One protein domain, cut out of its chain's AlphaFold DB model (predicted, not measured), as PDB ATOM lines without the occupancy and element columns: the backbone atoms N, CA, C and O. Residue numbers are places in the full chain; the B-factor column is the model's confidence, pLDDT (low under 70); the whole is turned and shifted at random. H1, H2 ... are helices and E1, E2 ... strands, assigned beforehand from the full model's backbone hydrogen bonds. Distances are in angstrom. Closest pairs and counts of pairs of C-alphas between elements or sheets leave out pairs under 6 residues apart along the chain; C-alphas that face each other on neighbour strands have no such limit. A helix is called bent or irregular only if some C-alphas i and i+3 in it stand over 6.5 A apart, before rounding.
ATOM      1  N   LEU A 316     157.299 184.000 203.241       57.08
ATOM      2  CA  LEU A 316     158.733 184.144 203.581       57.08
ATOM      3  C   LEU A 316     159.550 182.832 203.533       57.08
ATOM      4  O   LEU A 316     160.747 182.853 203.250       57.08
ATOM      5  N   ILE A 317     158.909 181.681 203.761       53.67
ATOM      6  CA  ILE A 317     159.512 180.344 203.620       53.67
ATOM      7  C   ILE A 317     159.996 180.096 202.176       53.67
ATOM      8  O   ILE A 317     161.065 179.526 201.970       53.67
ATOM      9  N   SER A 318     159.250 180.565 201.171       65.64
ATOM     10  CA  SER A 318     159.624 180.497 199.754       65.64
ATOM     11  C   SER A 318     160.895 181.294 199.457       65.64
ATOM     12  O   SER A 318     161.719 180.839 198.669       65.64
ATOM     13  N   TYR A 319     161.081 182.448 200.109       75.50
ATOM     14  CA  TYR A 319     162.243 183.309 199.884       75.50
ATOM     15  C   TYR A 319     163.551 182.643 200.336       75.50
ATOM     16  O   TYR A 319     164.539 182.708 199.609       75.50
ATOM     17  N   LYS A 320     163.556 181.899 201.458       78.11
ATOM     18  CA  LYS A 320     164.735 181.103 201.871       78.11
ATOM     19  C   LYS A 320     165.172 180.115 200.791       78.11
ATOM     20  O   LYS A 320     166.354 180.037 200.467       78.11
ATOM     21  N   HIS A 321     164.220 179.365 200.235       80.00
ATOM     22  CA  HIS A 321     164.502 178.395 199.177       80.00
ATOM     23  C   HIS A 321     164.982 179.090 197.895       80.00
ATOM     24  O   HIS A 321     165.962 178.653 197.298       80.00
ATOM     25  N   GLN A 322     164.368 180.215 197.522       80.97
ATOM     26  CA  GLN A 322     164.762 181.000 196.351       80.97
ATOM     27  C   GLN A 322     166.183 181.576 196.480       80.97
ATOM     28  O   GLN A 322     166.963 181.458 195.543       80.97
ATOM     29  N   VAL A 323     166.572 182.111 197.644       84.40
ATOM     30  CA  VAL A 323     167.949 182.582 197.891       84.40
ATOM     31  C   VAL A 323     168.961 181.430 197.833       84.40
ATOM     32  O   VAL A 323     170.009 181.586 197.206       84.40
ATOM     33  N   MET A 324     168.642 180.264 198.413       88.23
ATOM     34  CA  MET A 324     169.495 179.069 198.316       88.23
ATOM     35  C   MET A 324     169.765 178.667 196.863       88.23
ATOM     36  O   MET A 324     170.916 178.426 196.501       88.23
ATOM     37  N   VAL A 325     168.726 178.646 196.026       87.91
ATOM     38  CA  VAL A 325     168.839 178.329 194.595       87.91
ATOM     39  C   VAL A 325     169.604 179.412 193.838       87.91
ATOM     40  O   VAL A 325     170.540 179.092 193.113       87.91
ATOM     41  N   ASN A 326     169.276 180.688 194.050       89.52
ATOM     42  CA  ASN A 326     169.921 181.813 193.372       89.52
ATOM     43  C   ASN A 326     171.436 181.859 193.648       89.52
ATOM     44  O   ASN A 326     172.216 182.039 192.715       89.52
ATOM     45  N   LYS A 327     171.886 181.625 194.894       92.20
ATOM     46  CA  LYS A 327     173.327 181.547 195.209       92.20
ATOM     47  C   LYS A 327     174.011 180.287 194.657       92.20
ATOM     48  O   LYS A 327     175.213 180.336 194.417       92.20
ATOM     49  N   LEU A 328     173.289 179.186 194.409       93.26
ATOM     50  CA  LEU A 328     173.846 178.023 193.696       93.26
ATOM     51  C   LEU A 328     173.981 178.309 192.193       93.26
ATOM     52  O   LEU A 328     175.008 178.006 191.595       93.26
ATOM     53  N   PHE A 329     172.962 178.927 191.592       93.46
ATOM     54  CA  PHE A 329     172.943 179.267 190.168       93.46
ATOM     55  C   PHE A 329     173.999 180.337 189.841       93.46
ATOM     56  O   PHE A 329     174.707 180.186 188.851       93.46
ATOM     57  N   GLN A 330     174.207 181.329 190.720       90.72
ATOM     58  CA  GLN A 330     175.291 182.322 190.610       90.72
ATOM     59  C   GLN A 330     176.694 181.679 190.575       90.72
ATOM     60  O   GLN A 330     177.586 182.206 189.915       90.72
ATOM     61  N   LEU A 331     176.910 180.554 191.266       91.65
ATOM     62  CA  LEU A 331     178.195 179.833 191.263       91.65
ATOM     63  C   LEU A 331     178.373 178.888 190.065       91.65
ATOM     64  O   LEU A 331     179.493 178.471 189.779       91.65
ATOM     65  N   LEU A 332     177.283 178.556 189.372       91.99
ATOM     66  CA  LEU A 332     177.270 177.722 188.166       91.99
ATOM     67  C   LEU A 332     177.110 178.541 186.872       91.99
ATOM     68  O   LEU A 332     176.989 177.949 185.804       91.99
ATOM     69  N   ASP A 333     177.092 179.874 186.981       90.87
ATOM     70  CA  ASP A 333     176.814 180.843 185.905       90.87
ATOM     71  C   ASP A 333     175.479 180.592 185.163       90.87
ATOM     72  O   ASP A 333     175.292 180.972 184.011       90.87
ATOM     73  N   ILE A 334     174.515 179.952 185.842       89.88
ATOM     74  CA  ILE A 334     173.172 179.676 185.313       89.88
ATOM     75  C   ILE A 334     172.345 180.968 185.405       89.88
ATOM     76  O   ILE A 334     172.151 181.467 186.518       89.88
ATOM     77  N   PRO A 335     171.791 181.508 184.304       82.62
ATOM     78  CA  PRO A 335     171.025 182.747 184.354       82.62
ATOM     79  C   PRO A 335     169.681 182.549 185.074       82.62
ATOM     80  O   PRO A 335     168.910 181.637 184.766       82.62
ATOM     81  N   PHE A 336     169.374 183.435 186.024       82.89
ATOM     82  CA  PHE A 336     168.123 183.454 186.791       82.89
ATOM     83  C   PHE A 336     167.573 184.876 186.923       82.89
ATOM     84  O   PHE A 336     168.316 185.851 186.826       82.89
ATOM     85  N   SER A 337     166.269 185.007 187.186       73.55
ATOM     86  CA  SER A 337     165.669 186.308 187.503       73.55
ATOM     87  C   SER A 337     166.104 186.762 188.909       73.55
ATOM     88  O   SER A 337     165.705 186.120 189.890       73.55
ATOM     89  N   PRO A 338     166.882 187.854 189.066       68.11
ATOM     90  CA  PRO A 338     167.340 188.306 190.378       68.11
ATOM     91  C   PRO A 338     166.149 188.624 191.291       68.11
ATOM     92  O   PRO A 338     165.124 189.142 190.849       68.11
ATOM     93  N   SER A 339     166.256 188.246 192.566       66.16
ATOM     94  CA  SER A 339     165.135 188.263 193.517       66.16
ATOM     95  C   SER A 339     165.532 189.010 194.795       66.16
ATOM     96  O   SER A 339     166.346 188.511 195.574       66.16
ATOM     97  N   SER A 340     164.945 190.184 195.021       67.72
ATOM     98  CA  SER A 340     165.326 191.102 196.108       67.72
ATOM     99  C   SER A 340     164.218 191.216 197.156       67.72
ATOM    100  O   SER A 340     163.041 191.305 196.808       67.72
ATOM    101  N   LEU A 341     164.581 191.242 198.443       67.15
ATOM    102  CA  LEU A 341     163.628 191.536 199.517       67.15
ATOM    103  C   LEU A 341     163.456 193.055 199.631       67.15
ATOM    104  O   LEU A 341     164.435 193.775 199.823       67.15
ATOM    105  N   LEU A 342     162.216 193.530 199.523       67.05
ATOM    106  CA  LEU A 342     161.855 194.938 199.677       67.05
ATOM    107  C   LEU A 342     161.157 195.133 201.025       67.05
ATOM    108  O   LEU A 342     160.042 194.648 201.215       67.05
ATOM    109  N   ILE A 343     161.800 195.840 201.956       58.74
ATOM    110  CA  ILE A 343     161.185 196.218 203.234       58.74
ATOM    111  C   ILE A 343     160.727 197.674 203.128       58.74
ATOM    112  O   ILE A 343     161.533 198.566 202.866       58.74
ATOM    113  N   LEU A 395     171.245 175.661 172.957       89.66
ATOM    114  CA  LEU A 395     171.465 174.400 173.666       89.66
ATOM    115  C   LEU A 395     172.319 174.558 174.928       89.66
ATOM    116  O   LEU A 395     172.119 173.799 175.872       89.66
ATOM    117  N   VAL A 396     173.237 175.528 174.978       91.05
ATOM    118  CA  VAL A 396     174.039 175.804 176.182       91.05
ATOM    119  C   VAL A 396     173.138 176.383 177.275       91.05
ATOM    120  O   VAL A 396     173.083 175.833 178.369       91.05
ATOM    121  N   SER A 397     172.300 177.365 176.933       86.43
ATOM    122  CA  SER A 397     171.346 177.954 177.880       86.43
ATOM    123  C   SER A 397     170.254 176.977 178.335       86.43
ATOM    124  O   SER A 397     169.886 176.939 179.508       86.43
ATOM    125  N   PHE A 398     169.792 176.095 177.446       92.84
ATOM    126  CA  PHE A 398     168.944 174.970 177.846       92.84
ATOM    127  C   PHE A 398     169.676 174.023 178.817       92.84
ATOM    128  O   PHE A 398     169.077 173.568 179.791       92.84
ATOM    129  N   SER A 399     170.978 173.784 178.615       93.46
ATOM    130  CA  SER A 399     171.799 172.967 179.522       93.46
ATOM    131  C   SER A 399     171.930 173.581 180.913       93.46
ATOM    132  O   SER A 399     171.796 172.863 181.902       93.46
ATOM    133  N   GLU A 400     172.133 174.895 180.998       93.49
ATOM    134  CA  GLU A 400     172.184 175.654 182.254       93.49
ATOM    135  C   GLU A 400     170.879 175.486 183.054       93.49
ATOM    136  O   GLU A 400     170.906 175.077 184.217       93.49
ATOM    137  N   GLN A 401     169.721 175.715 182.419       92.36
ATOM    138  CA  GLN A 401     168.412 175.587 183.078       92.36
ATOM    139  C   GLN A 401     168.094 174.136 183.488       92.36
ATOM    140  O   GLN A 401     167.538 173.903 184.568       92.36
ATOM    141  N   ILE A 402     168.455 173.144 182.664       92.48
ATOM    142  CA  ILE A 402     168.265 171.725 182.996       92.48
ATOM    143  C   ILE A 402     169.188 171.289 184.137       92.48
ATOM    144  O   ILE A 402     168.714 170.628 185.059       92.48
ATOM    145  N   LEU A 403     170.463 171.689 184.140       93.52
ATOM    146  CA  LEU A 403     171.380 171.415 185.250       93.52
ATOM    147  C   LEU A 403     170.841 172.003 186.559       93.52
ATOM    148  O   LEU A 403     170.741 171.289 187.558       93.52
ATOM    149  N   GLY A 404     170.443 173.278 186.538       91.70
ATOM    150  CA  GLY A 404     169.852 173.946 187.694       91.70
ATOM    151  C   GLY A 404     168.614 173.212 188.217       91.70
ATOM    152  O   GLY A 404     168.490 172.990 189.421       91.70
ATOM    153  N   THR A 405     167.746 172.749 187.312       90.45
ATOM    154  CA  THR A 405     166.570 171.929 187.647       90.45
ATOM    155  C   THR A 405     166.970 170.596 188.298       90.45
ATOM    156  O   THR A 405     166.487 170.269 189.383       90.45
ATOM    157  N   LEU A 406     167.878 169.834 187.675       92.71
ATOM    158  CA  LEU A 406     168.267 168.493 188.129       92.71
ATOM    159  C   LEU A 406     168.974 168.499 189.491       92.71
ATOM    160  O   LEU A 406     168.731 167.614 190.311       92.71
ATOM    161  N   LEU A 407     169.810 169.501 189.774       92.41
ATOM    162  CA  LEU A 407     170.466 169.621 191.079       92.41
ATOM    163  C   LEU A 407     169.461 169.912 192.201       92.41
ATOM    164  O   LEU A 407     169.573 169.350 193.294       92.41
ATOM    165  N   VAL A 408     168.474 170.766 191.925       83.73
ATOM    166  CA  VAL A 408     167.605 171.385 192.935       83.73
ATOM    167  C   VAL A 408     166.324 170.583 193.218       83.73
ATOM    168  O   VAL A 408     165.817 170.653 194.334       83.73
ATOM    169  N   LEU A 525     167.418 181.044 177.443       75.97
ATOM    170  CA  LEU A 525     166.272 180.585 178.228       75.97
ATOM    171  C   LEU A 525     166.512 180.832 179.723       75.97
ATOM    172  O   LEU A 525     167.531 180.412 180.264       75.97
ATOM    173  N   ILE A 526     165.568 181.493 180.398       72.17
ATOM    174  CA  ILE A 526     165.679 181.865 181.817       72.17
ATOM    175  C   ILE A 526     164.419 181.421 182.563       72.17
ATOM    176  O   ILE A 526     163.308 181.816 182.206       72.17
ATOM    177  N   SER A 527     164.577 180.626 183.624       67.75
ATOM    178  CA  SER A 527     163.478 180.297 184.536       67.75
ATOM    179  C   SER A 527     163.065 181.525 185.358       67.75
ATOM    180  O   SER A 527     163.823 182.029 186.188       67.75
ATOM    181  N   ILE A 528     161.832 181.998 185.145       49.78
ATOM    182  CA  ILE A 528     161.213 183.083 185.932       49.78
ATOM    183  C   ILE A 528     160.607 182.535 187.242       49.78
ATOM    184  O   ILE A 528     160.431 183.271 188.213       49.78
ATOM    185  N   LYS A 529     160.307 181.230 187.296       55.59
ATOM    186  CA  LYS A 529     159.724 180.549 188.458       55.59
ATOM    187  C   LYS A 529     160.453 179.250 188.774       55.59
ATOM    188  O   LYS A 529     160.133 178.189 188.245       55.59
ATOM    189  N   ASN A 530     161.348 179.329 189.749       53.75
ATOM    190  CA  ASN A 530     161.811 178.158 190.484       53.75
ATOM    191  C   ASN A 530     160.735 177.815 191.534       53.75
ATOM    192  O   ASN A 530     160.849 178.195 192.700       53.75
ATOM    193  N   ASP A 531     159.636 177.201 191.070       46.23
ATOM    194  CA  ASP A 531     158.455 176.870 191.884       46.23
ATOM    195  C   ASP A 531     158.815 176.015 193.115       46.23
ATOM    196  O   ASP A 531     159.817 175.306 193.128       46.23
ATOM    197  N   SER A 532     157.989 176.105 194.162       45.48
ATOM    198  CA  SER A 532     158.280 175.707 195.551       45.48
ATOM    199  C   SER A 532     159.051 174.388 195.734       45.48
ATOM    200  O   SER A 532     158.455 173.317 195.886       45.48
ATOM    201  N   ILE A 533     160.381 174.475 195.813       47.53
ATOM    202  CA  ILE A 533     161.236 173.322 196.100       47.53
ATOM    203  C   ILE A 533     161.215 173.028 197.599       47.53
ATOM    204  O   ILE A 533     161.645 173.836 198.424       47.53
ATOM    205  N   ASN A 534     160.685 171.857 197.939       46.60
ATOM    206  CA  ASN A 534     160.482 171.417 199.310       46.60
ATOM    207  C   ASN A 534     161.717 170.660 199.832       46.60
ATOM    208  O   ASN A 534     161.964 169.520 199.438       46.60
ATOM    209  N   PHE A 535     162.492 171.294 200.715       51.40
ATOM    210  CA  PHE A 535     163.725 170.738 201.297       51.40
ATOM    211  C   PHE A 535     163.567 170.254 202.754       51.40
ATOM    212  O   PHE A 535     164.558 169.963 203.423       51.40
ATOM    213  N   GLN A 536     162.343 170.209 203.286       39.36
ATOM    214  CA  GLN A 536     162.117 170.005 204.718       39.36
ATOM    215  C   GLN A 536     162.326 168.539 205.149       39.36
ATOM    216  O   GLN A 536     161.825 167.612 204.512       39.36
ATOM    217  N   GLU A 537     163.061 168.329 206.244       39.93
ATOM    218  CA  GLU A 537     163.395 166.996 206.758       39.93
ATOM    219  C   GLU A 537     162.505 166.526 207.911       39.93
ATOM    220  O   GLU A 537     162.108 167.305 208.773       39.93
ATOM    221  N   ASP A 538     162.278 165.212 207.920       33.93
ATOM    222  CA  ASP A 538     162.400 164.313 209.070       33.93
ATOM    223  C   ASP A 538     161.944 164.867 210.443       33.93
ATOM    224  O   ASP A 538     162.708 164.916 211.403       33.93
ATOM    225  N   PHE A 539     160.645 165.155 210.569       29.89
ATOM    226  CA  PHE A 539     159.895 164.643 211.723       29.89
ATOM    227  C   PHE A 539     159.064 163.449 211.255       29.89
ATOM    228  O   PHE A 539     158.393 163.506 210.221       29.89
ATOM    229  N   GLU A 540     159.155 162.334 211.974       30.56
ATOM    230  CA  GLU A 540     158.787 161.031 211.427       30.56
ATOM    231  C   GLU A 540     157.279 160.872 211.178       30.56
ATOM    232  O   GLU A 540     156.463 160.732 212.085       30.56
ATOM    233  N   THR A 541     156.892 160.877 209.901       37.54
ATOM    234  CA  THR A 541     155.912 159.967 209.269       37.54
ATOM    235  C   THR A 541     155.867 160.277 207.758       37.54
ATOM    236  O   THR A 541     156.004 161.421 207.341       37.54
ATOM    237  N   LYS A 542     155.704 159.249 206.918       35.65
ATOM    238  CA  LYS A 542     156.473 159.032 205.668       35.65
ATOM    239  C   LYS A 542     155.960 159.742 204.373       35.65
ATOM    240  O   LYS A 542     155.367 159.055 203.559       35.65
ATOM    241  N   ASN A 543     156.192 161.043 204.129       36.73
ATOM    242  CA  ASN A 543     155.637 161.819 202.970       36.73
ATOM    243  C   ASN A 543     155.814 161.204 201.542       36.73
ATOM    244  O   ASN A 543     156.860 160.591 201.313       36.73
ATOM    245  N   LYS A 544     154.807 161.393 200.634       35.20
ATOM    246  CA  LYS A 544     154.686 161.092 199.162       35.20
ATOM    247  C   LYS A 544     153.256 160.698 198.640       35.20
ATOM    248  O   LYS A 544     153.052 159.546 198.291       35.20
ATOM    249  N   GLU A 545     152.330 161.621 198.332       36.39
ATOM    250  CA  GLU A 545     151.805 161.520 196.938       36.39
ATOM    251  C   GLU A 545     151.558 162.837 196.182       36.39
ATOM    252  O   GLU A 545     151.744 162.883 194.965       36.39
ATOM    253  N   LYS A 546     151.275 163.963 196.856       39.30
ATOM    254  CA  LYS A 546     151.185 165.268 196.159       39.30
ATOM    255  C   LYS A 546     152.507 165.757 195.554       39.30
ATOM    256  O   LYS A 546     152.477 166.608 194.666       39.30
ATOM    257  N   GLU A 547     153.646 165.198 195.962       42.06
ATOM    258  CA  GLU A 547     154.953 165.517 195.369       42.06
ATOM    259  C   GLU A 547     155.177 164.861 193.992       42.06
ATOM    260  O   GLU A 547     155.976 165.374 193.208       42.06
ATOM    261  N   ASN A 548     154.418 163.814 193.631       41.84
ATOM    262  CA  ASN A 548     154.543 163.147 192.325       41.84
ATOM    263  C   ASN A 548     154.260 164.110 191.152       41.84
ATOM    264  O   ASN A 548     154.886 164.009 190.100       41.84
ATOM    265  N   ASN A 549     153.377 165.098 191.343       46.44
ATOM    266  CA  ASN A 549     153.024 166.081 190.312       46.44
ATOM    267  C   ASN A 549     154.041 167.224 190.127       46.44
ATOM    268  O   ASN A 549     153.924 167.971 189.157       46.44
ATOM    269  N   ILE A 550     155.035 167.388 191.013       48.56
ATOM    270  CA  ILE A 550     155.978 168.521 190.936       48.56
ATOM    271  C   ILE A 550     156.847 168.410 189.673       48.56
ATOM    272  O   ILE A 550     156.966 169.368 188.912       48.56
ATOM    273  N   PHE A 551     157.376 167.217 189.390       49.62
ATOM    274  CA  PHE A 551     158.181 166.962 188.190       49.62
ATOM    275  C   PHE A 551     157.362 167.079 186.898       49.62
ATOM    276  O   PHE A 551     157.840 167.637 185.912       49.62
ATOM    277  N   TYR A 552     156.102 166.628 186.905       55.25
ATOM    278  CA  TYR A 552     155.230 166.667 185.724       55.25
ATOM    279  C   TYR A 552     154.797 168.079 185.311       55.25
ATOM    280  O   TYR A 552     154.257 168.237 184.213       55.25
ATOM    281  N   ASN A 553     155.028 169.099 186.141       56.56
ATOM    282  CA  ASN A 553     154.681 170.484 185.829       56.56
ATOM    283  C   ASN A 553     155.835 171.296 185.223       56.56
ATOM    284  O   ASN A 553     155.547 172.276 184.540       56.56
ATOM    285  N   SER A 554     157.101 170.889 185.389       70.59
ATOM    286  CA  SER A 554     158.240 171.595 184.777       70.59
ATOM    287  C   SER A 554     158.156 171.534 183.241       70.59
ATOM    288  O   SER A 554     158.233 170.437 182.677       70.59
ATOM    289  N   PRO A 555     158.001 172.669 182.525       75.21
ATOM    290  CA  PRO A 555     157.901 172.652 181.064       75.21
ATOM    291  C   PRO A 555     159.231 172.281 180.402       75.21
ATOM    292  O   PRO A 555     159.229 171.637 179.358       75.21
ATOM    293  N   LEU A 556     160.355 172.631 181.042       81.14
ATOM    294  CA  LEU A 556     161.720 172.369 180.571       81.14
ATOM    295  C   LEU A 556     161.946 170.887 180.246       81.14
ATOM    296  O   LEU A 556     162.446 170.558 179.174       81.14
ATOM    297  N   LEU A 557     161.503 169.994 181.136       85.23
ATOM    298  CA  LEU A 557     161.668 168.545 180.987       85.23
ATOM    299  C   LEU A 557     160.850 167.962 179.817       85.23
ATOM    300  O   LEU A 557     161.133 166.849 179.382       85.23
ATOM    301  N   LYS A 558     159.859 168.702 179.295       82.75
ATOM    302  CA  LYS A 558     158.992 168.307 178.167       82.75
ATOM    303  C   LYS A 558     159.450 168.837 176.812       82.75
ATOM    304  O   LYS A 558     158.858 168.473 175.798       82.75
ATOM    305  N   LEU A 559     160.467 169.696 176.772       87.93
ATOM    306  CA  LEU A 559     160.970 170.239 175.516       87.93
ATOM    307  C   LEU A 559     161.740 169.159 174.727       87.93
ATOM    308  O   LEU A 559     162.513 168.405 175.324       87.93
ATOM    309  N   PRO A 560     161.574 169.068 173.391       85.16
ATOM    310  CA  PRO A 560     162.220 168.035 172.571       85.16
ATOM    311  C   PRO A 560     163.755 168.120 172.601       85.16
ATOM    312  O   PRO A 560     164.436 167.123 172.361       85.16
ATOM    313  N   GLN A 561     164.302 169.279 172.980       93.53
ATOM    314  CA  GLN A 561     165.708 169.484 173.316       93.53
ATOM    315  C   GLN A 561     166.235 168.461 174.338       93.53
ATOM    316  O   GLN A 561     167.421 168.156 174.282       93.53
ATOM    317  N   MET A 562     165.393 167.859 175.193       94.93
ATOM    318  CA  MET A 562     165.816 166.812 176.135       94.93
ATOM    319  C   MET A 562     166.474 165.592 175.467       94.93
ATOM    320  O   MET A 562     167.332 164.959 176.080       94.93
ATOM    321  N   GLN A 563     166.098 165.276 174.221       93.47
ATOM    322  CA  GLN A 563     166.676 164.172 173.439       93.47
ATOM    323  C   GLN A 563     167.930 164.581 172.643       93.47
ATOM    324  O   GLN A 563     168.531 163.742 171.976       93.47
ATOM    325  N   LYS A 564     168.333 165.860 172.666       94.02
ATOM    326  CA  LYS A 564     169.580 166.310 172.030       94.02
ATOM    327  C   LYS A 564     170.778 165.995 172.955       94.02
ATOM    328  O   LYS A 564     170.629 166.067 174.177       94.02
ATOM    329  N   PRO A 565     171.961 165.657 172.405       95.72
ATOM    330  CA  PRO A 565     173.176 165.490 173.198       95.72
ATOM    331  C   PRO A 565     173.613 166.828 173.806       95.72
ATOM    332  O   PRO A 565     173.407 167.898 173.225       95.72
ATOM    333  N   ILE A 566     174.237 166.768 174.980       95.53
ATOM    334  CA  ILE A 566     174.669 167.956 175.726       95.53
ATOM    335  C   ILE A 566     175.877 168.602 175.020       95.53
ATOM    336  O   ILE A 566     176.808 167.879 174.662       95.53
ATOM    337  N   PRO A 567     175.941 169.937 174.830       95.77
ATOM    338  CA  PRO A 567     177.068 170.588 174.159       95.77
ATOM    339  C   PRO A 567     178.414 170.289 174.828       95.77
ATOM    340  O   PRO A 567     178.572 170.510 176.026       95.77
ATOM    341  N   ILE A 568     179.415 169.866 174.049       91.95
ATOM    342  CA  ILE A 568     180.747 169.454 174.544       91.95
ATOM    343  C   ILE A 568     181.415 170.537 175.416       91.95
ATOM    344  O   ILE A 568     182.111 170.214 176.376       91.95
ATOM    345  N   ILE A 569     181.178 171.820 175.124       93.08
ATOM    346  CA  ILE A 569     181.665 172.951 175.935       93.08
ATOM    347  C   ILE A 569     181.072 172.898 177.354       93.08
ATOM    348  O   ILE A 569     181.810 172.984 178.333       93.08
ATOM    349  N   PHE A 570     179.760 172.671 177.466       93.93
ATOM    350  CA  PHE A 570     179.065 172.520 178.745       93.93
ATOM    351  C   PHE A 570     179.463 171.221 179.458       93.93
ATOM    352  O   PHE A 570     179.693 171.232 180.665       93.93
ATOM    353  N   GLN A 571     179.650 170.115 178.719       94.32
ATOM    354  CA  GLN A 571     180.186 168.878 179.301       94.32
ATOM    355  C   GLN A 571     181.553 169.124 179.961       94.32
ATOM    356  O   GLN A 571     181.751 168.761 181.120       94.32
ATOM    357  N   LYS A 572     182.481 169.795 179.259       92.29
ATOM    358  CA  LYS A 572     183.816 170.144 179.777       92.29
ATOM    359  C   LYS A 572     183.757 171.101 180.968       92.29
ATOM    360  O   LYS A 572     184.525 170.932 181.907       92.29
ATOM    361  N   PHE A 573     182.846 172.074 180.964       94.56
ATOM    362  CA  PHE A 573     182.616 172.954 182.114       94.56
ATOM    363  C   PHE A 573     182.214 172.146 183.359       94.56
ATOM    364  O   PHE A 573     182.908 172.189 184.373       94.56
ATOM    365  N   ILE A 574     181.165 171.323 183.262       94.21
ATOM    366  CA  ILE A 574     180.633 170.577 184.412       94.21
ATOM    367  C   ILE A 574     181.579 169.473 184.888       94.21
ATOM    368  O   ILE A 574     181.762 169.304 186.091       94.21
ATOM    369  N   THR A 575     182.242 168.752 183.985       94.40
ATOM    370  CA  THR A 575     183.187 167.678 184.357       94.40
ATOM    371  C   THR A 575     184.478 168.164 185.025       94.40
ATOM    372  O   THR A 575     185.109 167.364 185.719       94.40
ATOM    373  N   ASN A 576     184.820 169.452 184.894       93.83
ATOM    374  CA  ASN A 576     185.996 170.077 185.516       93.83
ATOM    375  C   ASN A 576     185.728 170.721 186.895       93.83
ATOM    376  O   ASN A 576     186.678 170.999 187.627       93.83
ATOM    377  N   ILE A 577     184.471 170.975 187.277       93.71
ATOM    378  CA  ILE A 577     184.133 171.578 188.581       93.71
ATOM    379  C   ILE A 577     184.295 170.539 189.699       93.71
ATOM    380  O   ILE A 577     183.692 169.472 189.654       93.71
ATOM    381  N   ASN A 578     185.054 170.837 190.755       92.63
ATOM    382  CA  ASN A 578     185.094 169.956 191.927       92.63
ATOM    383  C   ASN A 578     183.791 170.105 192.743       92.63
ATOM    384  O   ASN A 578     183.527 171.167 193.309       92.63
ATOM    385  N   ALA A 579     182.996 169.032 192.831       92.12
ATOM    386  CA  ALA A 579     181.693 169.026 193.503       92.12
ATOM    387  C   ALA A 579     181.758 169.431 194.990       92.12
ATOM    388  O   ALA A 579     180.867 170.119 195.485       92.12
ATOM    389  N   GLN A 580     182.816 169.040 195.709       89.63
ATOM    390  CA  GLN A 580     183.018 169.414 197.113       89.63
ATOM    391  C   GLN A 580     183.371 170.903 197.244       89.63
ATOM    392  O   GLN A 580     182.838 171.587 198.114       89.63
ATOM    393  N   PHE A 581     184.220 171.423 196.353       91.08
ATOM    394  CA  PHE A 581     184.588 172.840 196.335       91.08
ATOM    395  C   PHE A 581     183.386 173.740 196.014       91.08
ATOM    396  O   PHE A 581     183.172 174.738 196.702       91.08
ATOM    397  N   LEU A 582     182.541 173.338 195.057       93.52
ATOM    398  CA  LEU A 582     181.278 174.016 194.741       93.52
ATOM    399  C   LEU A 582     180.362 174.121 195.974       93.52
ATOM    400  O   LEU A 582     179.806 175.185 196.238       93.52
ATOM    401  N   MET A 583     180.227 173.045 196.760       94.82
ATOM    402  CA  MET A 583     179.429 173.068 197.994       94.82
ATOM    403  C   MET A 583     180.033 173.980 199.069       94.82
ATOM    404  O   MET A 583     179.287 174.687 199.743       94.82
ATOM    405  N   ILE A 584     181.362 174.021 199.210       91.12
ATOM    406  CA  ILE A 584     182.047 174.935 200.141       91.12
ATOM    407  C   ILE A 584     181.813 176.400 199.734       91.12
ATOM    408  O   ILE A 584     181.435 177.215 200.575       91.12
ATOM    409  N   GLN A 585     181.959 176.732 198.446       92.18
ATOM    410  CA  GLN A 585     181.673 178.078 197.935       92.18
ATOM    411  C   GLN A 585     180.199 178.464 198.111       92.18
ATOM    412  O   GLN A 585     179.902 179.598 198.486       92.18
ATOM    413  N   TRP A 586     179.271 177.530 197.891       94.58
ATOM    414  CA  TRP A 586     177.835 177.771 198.056       94.58
ATOM    415  C   TRP A 586     177.448 178.020 199.515       94.58
ATOM    416  O   TRP A 586     176.730 178.979 199.800       94.58
ATOM    417  N   LEU A 587     177.981 177.232 200.452       92.90
ATOM    418  CA  LEU A 587     177.791 177.469 201.884       92.90
ATOM    419  C   LEU A 587     178.395 178.812 202.321       92.90
ATOM    420  O   LEU A 587     177.744 179.548 203.055       92.90
ATOM    421  N   SER A 588     179.574 179.181 201.809       90.83
ATOM    422  CA  SER A 588     180.185 180.497 202.057       90.83
ATOM    423  C   SER A 588     179.314 181.655 201.541       90.83
ATOM    424  O   SER A 588     179.061 182.599 202.286       90.83
ATOM    425  N   LYS A 589     178.763 181.556 200.321       91.74
ATOM    426  CA  LYS A 589     177.841 182.556 199.740       91.74
ATOM    427  C   LYS A 589     176.497 182.659 200.474       91.74
ATOM    428  O   LYS A 589     175.828 183.690 200.380       91.74
ATOM    429  N   LEU A 590     176.083 181.611 201.189       91.52
ATOM    430  CA  LEU A 590     174.896 181.631 202.050       91.52
ATOM    431  C   LEU A 590     175.190 182.155 203.459       91.52
ATOM    432  O   LEU A 590     174.310 182.775 204.055       91.52
ATOM    433  N   ASP A 591     176.407 181.975 203.974       89.01
ATOM    434  CA  ASP A 591     176.813 182.616 205.223       89.01
ATOM    435  C   ASP A 591     177.028 184.126 205.047       89.01
ATOM    436  O   ASP A 591     176.515 184.904 205.840       89.01
ATOM    437  N   GLU A 592     177.639 184.563 203.943       88.51
ATOM    438  CA  GLU A 592     177.703 185.978 203.542       88.51
ATOM    439  C   GLU A 592     176.300 186.614 203.502       88.51
ATOM    440  O   GLU A 592     176.060 187.642 204.137       88.51
ATOM    441  N   PHE A 593     175.330 185.947 202.858       89.02
ATOM    442  CA  PHE A 593     173.925 186.370 202.884       89.02
ATOM    443  C   PHE A 593     173.367 186.453 204.317       89.02
ATOM    444  O   PHE A 593     172.682 187.420 204.651       89.02
ATOM    445  N   ASN A 594     173.658 185.467 205.175       88.88
ATOM    446  CA  ASN A 594     173.229 185.476 206.574       88.88
ATOM    447  C   ASN A 594     173.847 186.644 207.359       88.88
ATOM    448  O   ASN A 594     173.133 187.287 208.128       88.88
ATOM    449  N   GLN A 595     175.132 186.946 207.163       87.43
ATOM    450  CA  GLN A 595     175.837 188.046 207.824       87.43
ATOM    451  C   GLN A 595     175.242 189.401 207.421       87.43
ATOM    452  O   GLN A 595     174.834 190.175 208.291       87.43
ATOM    453  N   THR A 596     175.090 189.669 206.120       83.03
ATOM    454  CA  THR A 596     174.452 190.906 205.636       83.03
ATOM    455  C   THR A 596     172.982 190.983 206.067       83.03
ATOM    456  O   THR A 596     172.474 192.065 206.361       83.03
ATOM    457  N   TYR A 597     172.278 189.849 206.184       82.48
ATOM    458  CA  TYR A 597     170.923 189.821 206.739       82.48
ATOM    459  C   TYR A 597     170.886 190.169 208.240       82.48
ATOM    460  O   TYR A 597     169.994 190.898 208.674       82.48
ATOM    461  N   GLN A 598     171.852 189.719 209.048       81.68
ATOM    462  CA  GLN A 598     171.940 190.141 210.454       81.68
ATOM    463  C   GLN A 598     172.249 191.641 210.577       81.68
ATOM    464  O   GLN A 598     171.657 192.300 211.428       81.68
ATOM    465  N   GLN A 599     173.083 192.199 209.691       80.49
ATOM    466  CA  GLN A 599     173.318 193.648 209.603       80.49
ATOM    467  C   GLN A 599     172.033 194.421 209.244       80.49
ATOM    468  O   GLN A 599     171.729 195.448 209.848       80.49
ATOM    469  N   LEU A 600     171.221 193.908 208.312       78.99
ATOM    470  CA  LEU A 600     169.892 194.461 208.024       78.99
ATOM    471  C   LEU A 600     168.996 194.445 209.278       78.99
ATOM    472  O   LEU A 600     168.353 195.446 209.588       78.99
ATOM    473  N   VAL A 601     168.981 193.341 210.032       75.03
ATOM    474  CA  VAL A 601     168.191 193.223 211.270       75.03
ATOM    475  C   VAL A 601     168.696 194.156 212.375       75.03
ATOM    476  O   VAL A 601     167.866 194.737 213.075       75.03
ATOM    477  N   SER A 602     170.009 194.352 212.546       76.08
ATOM    478  CA  SER A 602     170.532 195.333 213.511       76.08
ATOM    479  C   SER A 602     170.176 196.764 213.110       76.08
ATOM    480  O   SER A 602     169.746 197.540 213.959       76.08
ATOM    481  N   ASN A 603     170.256 197.096 211.819       75.82
ATOM    482  CA  ASN A 603     169.910 198.428 211.322       75.82
ATOM    483  C   ASN A 603     168.414 198.727 211.506       75.82
ATOM    484  O   ASN A 603     168.062 199.793 212.006       75.82
ATOM    485  N   ILE A 604     167.533 197.763 211.212       70.49
ATOM    486  CA  ILE A 604     166.093 197.885 211.492       70.49
ATOM    487  C   ILE A 604     165.842 198.044 212.999       70.49
ATOM    488  O   ILE A 604     165.072 198.919 213.386       70.49
ATOM    489  N   LYS A 605     166.521 197.272 213.863       73.99
ATOM    490  CA  LYS A 605     166.405 197.422 215.325       73.99
ATOM    491  C   LYS A 605     166.781 198.830 215.798       73.99
ATOM    492  O   LYS A 605     166.022 199.417 216.568       73.99
ATOM    493  N   HIS A 606     167.896 199.384 215.314       71.71
ATOM    494  CA  HIS A 606     168.308 200.758 215.624       71.71
ATOM    495  C   HIS A 606     167.287 201.798 215.137       71.71
ATOM    496  O   HIS A 606     166.971 202.720 215.883       71.71
ATOM    497  N   LEU A 607     166.708 201.621 213.942       62.39
ATOM    498  CA  LEU A 607     165.639 202.492 213.432       62.39
ATOM    499  C   LEU A 607     164.336 202.394 214.250       62.39
ATOM    500  O   LEU A 607     163.595 203.371 214.325       62.39
ATOM    501  N   ASN A 682     162.800 185.390 211.286       54.69
ATOM    502  CA  ASN A 682     163.810 184.386 211.575       54.69
ATOM    503  C   ASN A 682     164.325 183.793 210.253       54.69
ATOM    504  O   ASN A 682     164.215 182.597 209.963       54.69
ATOM    505  N   LEU A 683     164.847 184.684 209.406       65.30
ATOM    506  CA  LEU A 683     165.273 184.412 208.044       65.30
ATOM    507  C   LEU A 683     166.650 183.740 207.852       65.30
ATOM    508  O   LEU A 683     166.807 183.241 206.737       65.30
ATOM    509  N   PRO A 684     167.598 183.602 208.818       72.97
ATOM    510  CA  PRO A 684     168.888 182.993 208.492       72.97
ATOM    511  C   PRO A 684     168.715 181.586 207.914       72.97
ATOM    512  O   PRO A 684     167.888 180.778 208.363       72.97
ATOM    513  N   ILE A 685     169.463 181.333 206.850       80.64
ATOM    514  CA  ILE A 685     169.422 180.127 206.043       80.64
ATOM    515  C   ILE A 685     170.329 179.102 206.715       80.64
ATOM    516  O   ILE A 685     171.552 179.199 206.661       80.64
ATOM    517  N   LYS A 686     169.710 178.109 207.358       79.43
ATOM    518  CA  LYS A 686     170.384 176.901 207.837       79.43
ATOM    519  C   LYS A 686     170.176 175.802 206.799       79.43
ATOM    520  O   LYS A 686     169.093 175.222 206.738       79.43
ATOM    521  N   VAL A 687     171.187 175.546 205.972       81.62
ATOM    522  CA  VAL A 687     171.183 174.410 205.035       81.62
ATOM    523  C   VAL A 687     171.382 173.124 205.839       81.62
ATOM    524  O   VAL A 687     172.240 173.072 206.719       81.62
ATOM    525  N   ASN A 688     170.598 172.083 205.566       83.38
ATOM    526  CA  ASN A 688     170.789 170.795 206.229       83.38
ATOM    527  C   ASN A 688     171.977 170.038 205.609       83.38
ATOM    528  O   ASN A 688     172.135 170.026 204.388       83.38
ATOM    529  N   LYS A 689     172.775 169.342 206.427       85.81
ATOM    530  CA  LYS A 689     173.878 168.498 205.954       85.81
ATOM    531  C   LYS A 689     173.428 167.493 204.884       85.81
ATOM    532  O   LYS A 689     174.089 167.410 203.852       85.81
ATOM    533  N   LYS A 690     172.290 166.796 205.050       84.51
ATOM    534  CA  LYS A 690     171.845 165.828 204.023       84.51
ATOM    535  C   LYS A 690     171.426 166.514 202.714       84.51
ATOM    536  O   LYS A 690     171.551 165.911 201.657       84.51
ATOM    537  N   MET A 691     170.971 167.772 202.755       87.12
ATOM    538  CA  MET A 691     170.668 168.567 201.554       87.12
ATOM    539  C   MET A 691     171.945 168.903 200.771       87.12
ATOM    540  O   MET A 691     171.957 168.743 199.552       87.12
ATOM    541  N   VAL A 692     173.030 169.279 201.461       89.53
ATOM    542  CA  VAL A 692     174.358 169.452 200.841       89.53
ATOM    543  C   VAL A 692     174.851 168.127 200.254       89.53
ATOM    544  O   VAL A 692     175.216 168.076 199.083       89.53
ATOM    545  N   GLU A 693     174.783 167.030 201.018       89.74
ATOM    546  CA  GLU A 693     175.186 165.696 200.546       89.74
ATOM    547  C   GLU A 693     174.369 165.218 199.331       89.74
ATOM    548  O   GLU A 693     174.924 164.581 198.437       89.74
ATOM    549  N   VAL A 694     173.066 165.519 199.263       91.13
ATOM    550  CA  VAL A 694     172.210 165.192 198.108       91.13
ATOM    551  C   VAL A 694     172.607 166.008 196.879       91.13
ATOM    552  O   VAL A 694     172.795 165.421 195.816       91.13
ATOM    553  N   ILE A 695     172.785 167.327 197.000       91.45
ATOM    554  CA  ILE A 695     173.186 168.172 195.862       91.45
ATOM    555  C   ILE A 695     174.586 167.772 195.367       91.45
ATOM    556  O   ILE A 695     174.780 167.619 194.161       91.45
ATOM    557  N   GLN A 696     175.524 167.487 196.277       93.99
ATOM    558  CA  GLN A 696     176.856 166.979 195.941       93.99
ATOM    559  C   GLN A 696     176.794 165.634 195.198       93.99
ATOM    560  O   GLN A 696     177.417 165.490 194.148       93.99
ATOM    561  N   LYS A 697     176.015 164.660 195.696       92.99
ATOM    562  CA  LYS A 697     175.844 163.340 195.054       92.99
ATOM    563  C   LYS A 697     175.196 163.439 193.672       92.99
ATOM    564  O   LYS A 697     175.596 162.709 192.770       92.99
ATOM    565  N   ARG A 698     174.245 164.357 193.474       95.29
ATOM    566  CA  ARG A 698     173.644 164.617 192.154       95.29
ATOM    567  C   ARG A 698     174.621 165.269 191.188       95.29
ATOM    568  O   ARG A 698     174.693 164.843 190.041       95.29
ATOM    569  N   PHE A 699     175.386 166.263 191.642       96.28
ATOM    570  CA  PHE A 699     176.421 166.882 190.816       96.28
ATOM    571  C   PHE A 699     177.451 165.835 190.377       96.28
ATOM    572  O   PHE A 699     177.745 165.731 189.191       96.28
ATOM    573  N   GLN A 700     177.899 164.983 191.304       94.67
ATOM    574  CA  GLN A 700     178.796 163.866 191.010       94.67
ATOM    575  C   GLN A 700     178.186 162.876 190.000       94.67
ATOM    576  O   GLN A 700     178.826 162.571 189.002       94.67
ATOM    577  N   SER A 701     176.928 162.450 190.180       95.26
ATOM    578  CA  SER A 701     176.211 161.585 189.221       95.26
ATOM    579  C   SER A 701     176.153 162.187 187.809       95.26
ATOM    580  O   SER A 701     176.426 161.483 186.835       95.26
ATOM    581  N   ILE A 702     175.893 163.495 187.685       95.91
ATOM    582  CA  ILE A 702     175.942 164.206 186.399       95.91
ATOM    583  C   ILE A 702     177.355 164.164 185.806       95.91
ATOM    584  O   ILE A 702     177.518 163.847 184.628       95.91
ATOM    585  N   GLN A 703     178.385 164.454 186.604       96.34
ATOM    586  CA  GLN A 703     179.774 164.412 186.142       96.34
ATOM    587  C   GLN A 703     180.205 163.016 185.692       96.34
ATOM    588  O   GLN A 703     180.899 162.897 184.686       96.34
ATOM    589  N   ASP A 704     179.811 161.976 186.417       95.50
ATOM    590  CA  ASP A 704     180.211 160.600 186.137       95.50
ATOM    591  C   ASP A 704     179.509 160.071 184.882       95.50
ATOM    592  O   ASP A 704     180.157 159.453 184.038       95.50
ATOM    593  N   GLN A 705     178.229 160.401 184.679       96.71
ATOM    594  CA  GLN A 705     177.513 160.088 183.440       96.71
ATOM    595  C   GLN A 705     178.103 160.837 182.227       96.71
ATOM    596  O   GLN A 705     178.308 160.226 181.177       96.71
ATOM    597  N   LEU A 706     178.454 162.122 182.375       95.93
ATOM    598  CA  LEU A 706     179.126 162.902 181.325       95.93
ATOM    599  C   LEU A 706     180.533 162.374 180.993       95.93
ATOM    600  O   LEU A 706     180.909 162.339 179.824       95.93
ATOM    601  N   LYS A 707     181.306 161.935 181.995       94.67
ATOM    602  CA  LYS A 707     182.619 161.291 181.793       94.67
ATOM    603  C   LYS A 707     182.488 159.917 181.133       94.67
ATOM    604  O   LYS A 707     183.333 159.553 180.322       94.67
ATOM    605  N   LYS A 708     181.441 159.161 181.477       94.38
ATOM    606  CA  LYS A 708     181.168 157.817 180.949       94.38
ATOM    607  C   LYS A 708     180.724 157.832 179.486       94.38
ATOM    608  O   LYS A 708     181.056 156.901 178.757       94.38
ATOM    609  N   ASN A 709     179.966 158.843 179.059       93.91
ATOM    610  CA  ASN A 709     179.515 158.952 177.675       93.91
ATOM    611  C   ASN A 709     179.408 160.410 177.198       93.91
ATOM    612  O   ASN A 709     178.543 161.162 177.648       93.91
ATOM    613  N   SER A 710     180.206 160.768 176.192       92.81
ATOM    614  CA  SER A 710     180.178 162.081 175.539       92.81
ATOM    615  C   SER A 710     178.961 162.313 174.631       92.81
ATOM    616  O   SER A 710     178.705 163.457 174.258       92.81
ATOM    617  N   SER A 711     178.171 161.281 174.299       95.28
ATOM    618  CA  SER A 711     176.881 161.434 173.602       95.28
ATOM    619  C   SER A 711     175.671 161.570 174.540       95.28
ATOM    620  O   SER A 711     174.544 161.657 174.056       95.28
ATOM    621  N   THR A 712     175.890 161.625 175.862       96.90
ATOM    622  CA  THR A 712     174.839 161.778 176.889       96.90
ATOM    623  C   THR A 712     173.866 162.911 176.547       96.90
ATOM    624  O   THR A 712     174.261 164.066 176.358       96.90
ATOM    625  N   THR A 713     172.577 162.578 176.508       96.83
ATOM    626  CA  THR A 713     171.467 163.527 176.377       96.83
ATOM    627  C   THR A 713     171.024 164.055 177.742       96.83
ATOM    628  O   THR A 713     171.339 163.496 178.796       96.83
ATOM    629  N   PHE A 714     170.225 165.121 177.755       96.37
ATOM    630  CA  PHE A 714     169.579 165.588 178.988       96.37
ATOM    631  C   PHE A 714     168.607 164.548 179.564       96.37
ATOM    632  O   PHE A 714     168.422 164.477 180.778       96.37
ATOM    633  N   SER A 715     168.010 163.726 178.697       95.14
ATOM    634  CA  SER A 715     167.194 162.571 179.072       95.14
ATOM    635  C   SER A 715     168.008 161.536 179.858       95.14
ATOM    636  O   SER A 715     167.554 161.066 180.899       95.14
ATOM    637  N   ASP A 716     169.238 161.247 179.423       95.69
ATOM    638  CA  ASP A 716     170.153 160.333 180.119       95.69
ATOM    639  C   ASP A 716     170.628 160.903 181.463       95.69
ATOM    640  O   ASP A 716     170.727 160.164 182.441       95.69
ATOM    641  N   LEU A 717     170.863 162.221 181.557       95.84
ATOM    642  CA  LEU A 717     171.121 162.867 182.850       95.84
ATOM    643  C   LEU A 717     169.911 162.797 183.782       95.84
ATOM    644  O   LEU A 717     170.074 162.496 184.961       95.84
ATOM    645  N   PHE A 718     168.697 163.042 183.285       96.11
ATOM    646  CA  PHE A 718     167.497 162.946 184.116       96.11
ATOM    647  C   PHE A 718     167.288 161.505 184.617       96.11
ATOM    648  O   PHE A 718     166.983 161.310 185.793       96.11
ATOM    649  N   TYR A 719     167.565 160.494 183.785       94.89
ATOM    650  CA  TYR A 719     167.593 159.094 184.217       94.89
ATOM    651  C   TYR A 719     168.722 158.784 185.213       94.89
ATOM    652  O   TYR A 719     168.495 158.045 186.162       94.89
ATOM    653  N   SER A 720     169.920 159.357 185.055       94.37
ATOM    654  CA  SER A 720     171.046 159.120 185.975       94.37
ATOM    655  C   SER A 720     170.826 159.737 187.365       94.37
ATOM    656  O   SER A 720     171.197 159.138 188.371       94.37
ATOM    657  N   VAL A 721     170.181 160.908 187.428       94.32
ATOM    658  CA  VAL A 721     169.954 161.665 188.673       94.32
ATOM    659  C   VAL A 721     168.643 161.272 189.371       94.32
ATOM    660  O   VAL A 721     168.527 161.433 190.587       94.32
ATOM    661  N   PHE A 722     167.651 160.779 188.620       93.20
ATOM    662  CA  PHE A 722     166.312 160.432 189.114       93.20
ATOM    663  C   PHE A 722     165.692 159.230 188.359       93.20
ATOM    664  O   PHE A 722     164.615 159.370 187.763       93.20
ATOM    665  N   PRO A 723     166.321 158.037 188.354       90.79
ATOM    666  CA  PRO A 723     165.918 156.912 187.500       90.79
ATOM    667  C   PRO A 723     164.444 156.511 187.652       90.79
ATOM    668  O   PRO A 723     163.760 156.224 186.662       90.79
ATOM    669  N   ASN A 724     163.919 156.560 188.878       88.00
ATOM    670  CA  ASN A 724     162.537 156.183 189.176       88.00
ATOM    671  C   ASN A 724     161.527 157.196 188.609       88.00
ATOM    672  O   ASN A 724     160.529 156.826 187.992       88.00
ATOM    673  N   ILE A 725     161.807 158.491 188.772       85.68
ATOM    674  CA  ILE A 725     160.929 159.569 188.296       85.68
ATOM    675  C   ILE A 725     161.010 159.689 186.770       85.68
ATOM    676  O   ILE A 725     159.985 159.915 186.128       85.68
ATOM    677  N   TYR A 726     162.191 159.479 186.181       90.95
ATOM    678  CA  TYR A 726     162.359 159.435 184.730       90.95
ATOM    679  C   TYR A 726     161.548 158.305 184.084       90.95
ATOM    680  O   TYR A 726     160.976 158.501 183.014       90.95
ATOM    681  N   THR A 727     161.454 157.144 184.737       81.97
ATOM    682  CA  THR A 727     160.657 156.009 184.242       81.97
ATOM    683  C   THR A 727     159.178 156.392 184.144       81.97
ATOM    684  O   THR A 727     158.617 156.383 183.047       81.97
ATOM    685  N   ASN A 728     158.592 156.883 185.241       80.75
ATOM    686  CA  ASN A 728     157.204 157.362 185.267       80.75
ATOM    687  C   ASN A 728     156.968 158.522 184.276       80.75
ATOM    688  O   ASN A 728     155.923 158.620 183.632       80.75
ATOM    689  N   TYR A 729     157.951 159.416 184.139       82.65
ATOM    690  CA  TYR A 729     157.909 160.528 183.194       82.65
ATOM    691  C   TYR A 729     157.878 160.047 181.733       82.65
ATOM    692  O   TYR A 729     157.055 160.520 180.948       82.65
ATOM    693  N   ARG A 730     158.727 159.075 181.376       81.30
ATOM    694  CA  ARG A 730     158.787 158.467 180.039       81.30
ATOM    695  C   ARG A 730     157.461 157.805 179.669       81.30
ATOM    696  O   ARG A 730     156.971 158.023 178.563       81.30
ATOM    697  N   GLU A 731     156.858 157.057 180.590       80.33
ATOM    698  CA  GLU A 731     155.531 156.455 180.398       80.33
ATOM    699  C   GLU A 731     154.451 157.522 180.167       80.33
ATOM    700  O   GLU A 731     153.698 157.448 179.197       80.33
ATOM    701  N   LEU A 732     154.421 158.582 180.982       71.86
ATOM    702  CA  LEU A 732     153.454 159.674 180.825       71.86
ATOM    703  C   LEU A 732     153.615 160.468 179.518       71.86
ATOM    704  O   LEU A 732     152.610 160.926 178.970       71.86
ATOM    705  N   VAL A 733     154.838 160.618 178.999       69.97
ATOM    706  CA  VAL A 733     155.090 161.218 177.676       69.97
ATOM    707  C   VAL A 733     154.578 160.316 176.552       69.97
ATOM    708  O   VAL A 733     153.945 160.810 175.619       69.97
ATOM    709  N   LEU A 734     154.792 159.000 176.648       72.07
ATOM    710  CA  LEU A 734     154.273 158.037 175.673       72.07
ATOM    711  C   LEU A 734     152.734 158.036 175.655       72.07
ATOM    712  O   LEU A 734     152.138 158.134 174.582       72.07
TER     713      LEU A 734
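AT A GLANCE: This is residues 316 to 343, 395 to 408, 525 to 607 and 682 to 734 of the 1836 residues of an uncharacterized protein of Dictyostelium discoideum (UniProt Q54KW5). A cluster of short and medium helices that mostly cross, with H7 and H8 in its middle and H2, H4 and H5 packed on them, joins one end of the long helix H6, which runs away from the cluster and makes much of the length. H1 packs on H6 across residues 582 to 590, H9 turns off from H8 at a corner, and residues 538 to 546 stick out as a free loop. The 178 printed residues include nine named helices and one named strand, along the chain H1, E1, H2, H3, H4, H5, H6, H7, H8, H9; the class is mostly helix, and E1 pairs with no named strand. The whole is compact, with a radius of gyration of the C-alphas of 17.5 A, and only just elongated, spanning 58 by 38 by 28 A.

IN THESE COORDINATES: H1, residues 316 to 331, begins at C-alpha 316 (158.733, 184.144, 203.581) and is 23.4 A long from first to last C-alpha. E1 is residues 341 to 343. After a cut, H2 is residues 395 to 408, 19.9 A long. After another cut come residues 525 to 547, 23 residues with no named element, then H3, residues 548 to 553, which is irregular, but only just: C-alphas 548 and 551 are 6.7 A apart. H4 is residues 560 to 563, and H5 is residues 568 to 576, 12.2 A long. H6, residues 579 to 607, is the longest helix at 42.1 A, beginning at C-alpha 579 (181.693, 169.026, 193.503). After the third cut, H7 is residues 689 to 708, 28.2 A long, and H8 is residues 714 to 721, 10.5 A long. H9, residues 723 to 734, is 16.6 A long and ends at C-alpha 734 (154.273, 158.037, 175.673).

HOW THE PARTS SIT: H7 and H8 are the hub, touching four helices each. They touch each other at a steep tilt of 48 degrees, opposite ways, the closest C-alphas being those of Arg 698 and Val 721, 5.9 A apart. H2 touches H8 at a shallow tilt of 19 degrees, the same way, with the C-alphas of Leu 406 and Phe 718 closest at 6.9 A. With residues 406 to 408 alone H2 also touches H7, closest at Leu 407 and Ile 695, whose C-alphas are 5.7 A apart. H5 touches H7 at a steep tilt of 48 degrees, closest at the C-alphas of Thr 575 and Gln 703, 5.0 A. H4 touches H8, closest at the C-alphas of Met 562 and Phe 714, 4.9 A. H8 and H9 touch only at the corner by their link, closest at the C-alphas of Tyr 719 and Tyr 726, 5.3 A. H3 is close to H9 but not clearly touching, with the C-alphas of Tyr 552 and Tyr 729 closest at 7.2 A. H6 touches H7 with residues 579 to 583 alone, closest at the C-alphas of Ala 579 and Gln 696, 5.8 A. H1 touches H6 at a steep tilt of 47 degrees, opposite ways, closest at the C-alphas of Leu 328 and Trp 586, 5.9 A. E1 is apart from H6, and only just apart from H1, the closest C-alphas being 8.4 A apart. In H2, H5, H6, H7, H8 and H9 every O i to N i+4 pair is within hydrogen-bond range; in H1 it is 10 of 12 and in H3 1 of 2, and H4 is too short for such a pair.

THE WHOLE: The two C-alphas farthest apart, those of His 606 and Leu 734, are 60.2 A apart. Residues 344 to 394, 409 to 524 and 608 to 681 are not printed, with C-alpha gaps across the cuts of 38.2 A, 17.4 A and 18.3 A. Of the links that are printed whole, none is long. The mean pLDDT of the printed part is 80.0; 40 residues are under 70, among them residues 527 to 553.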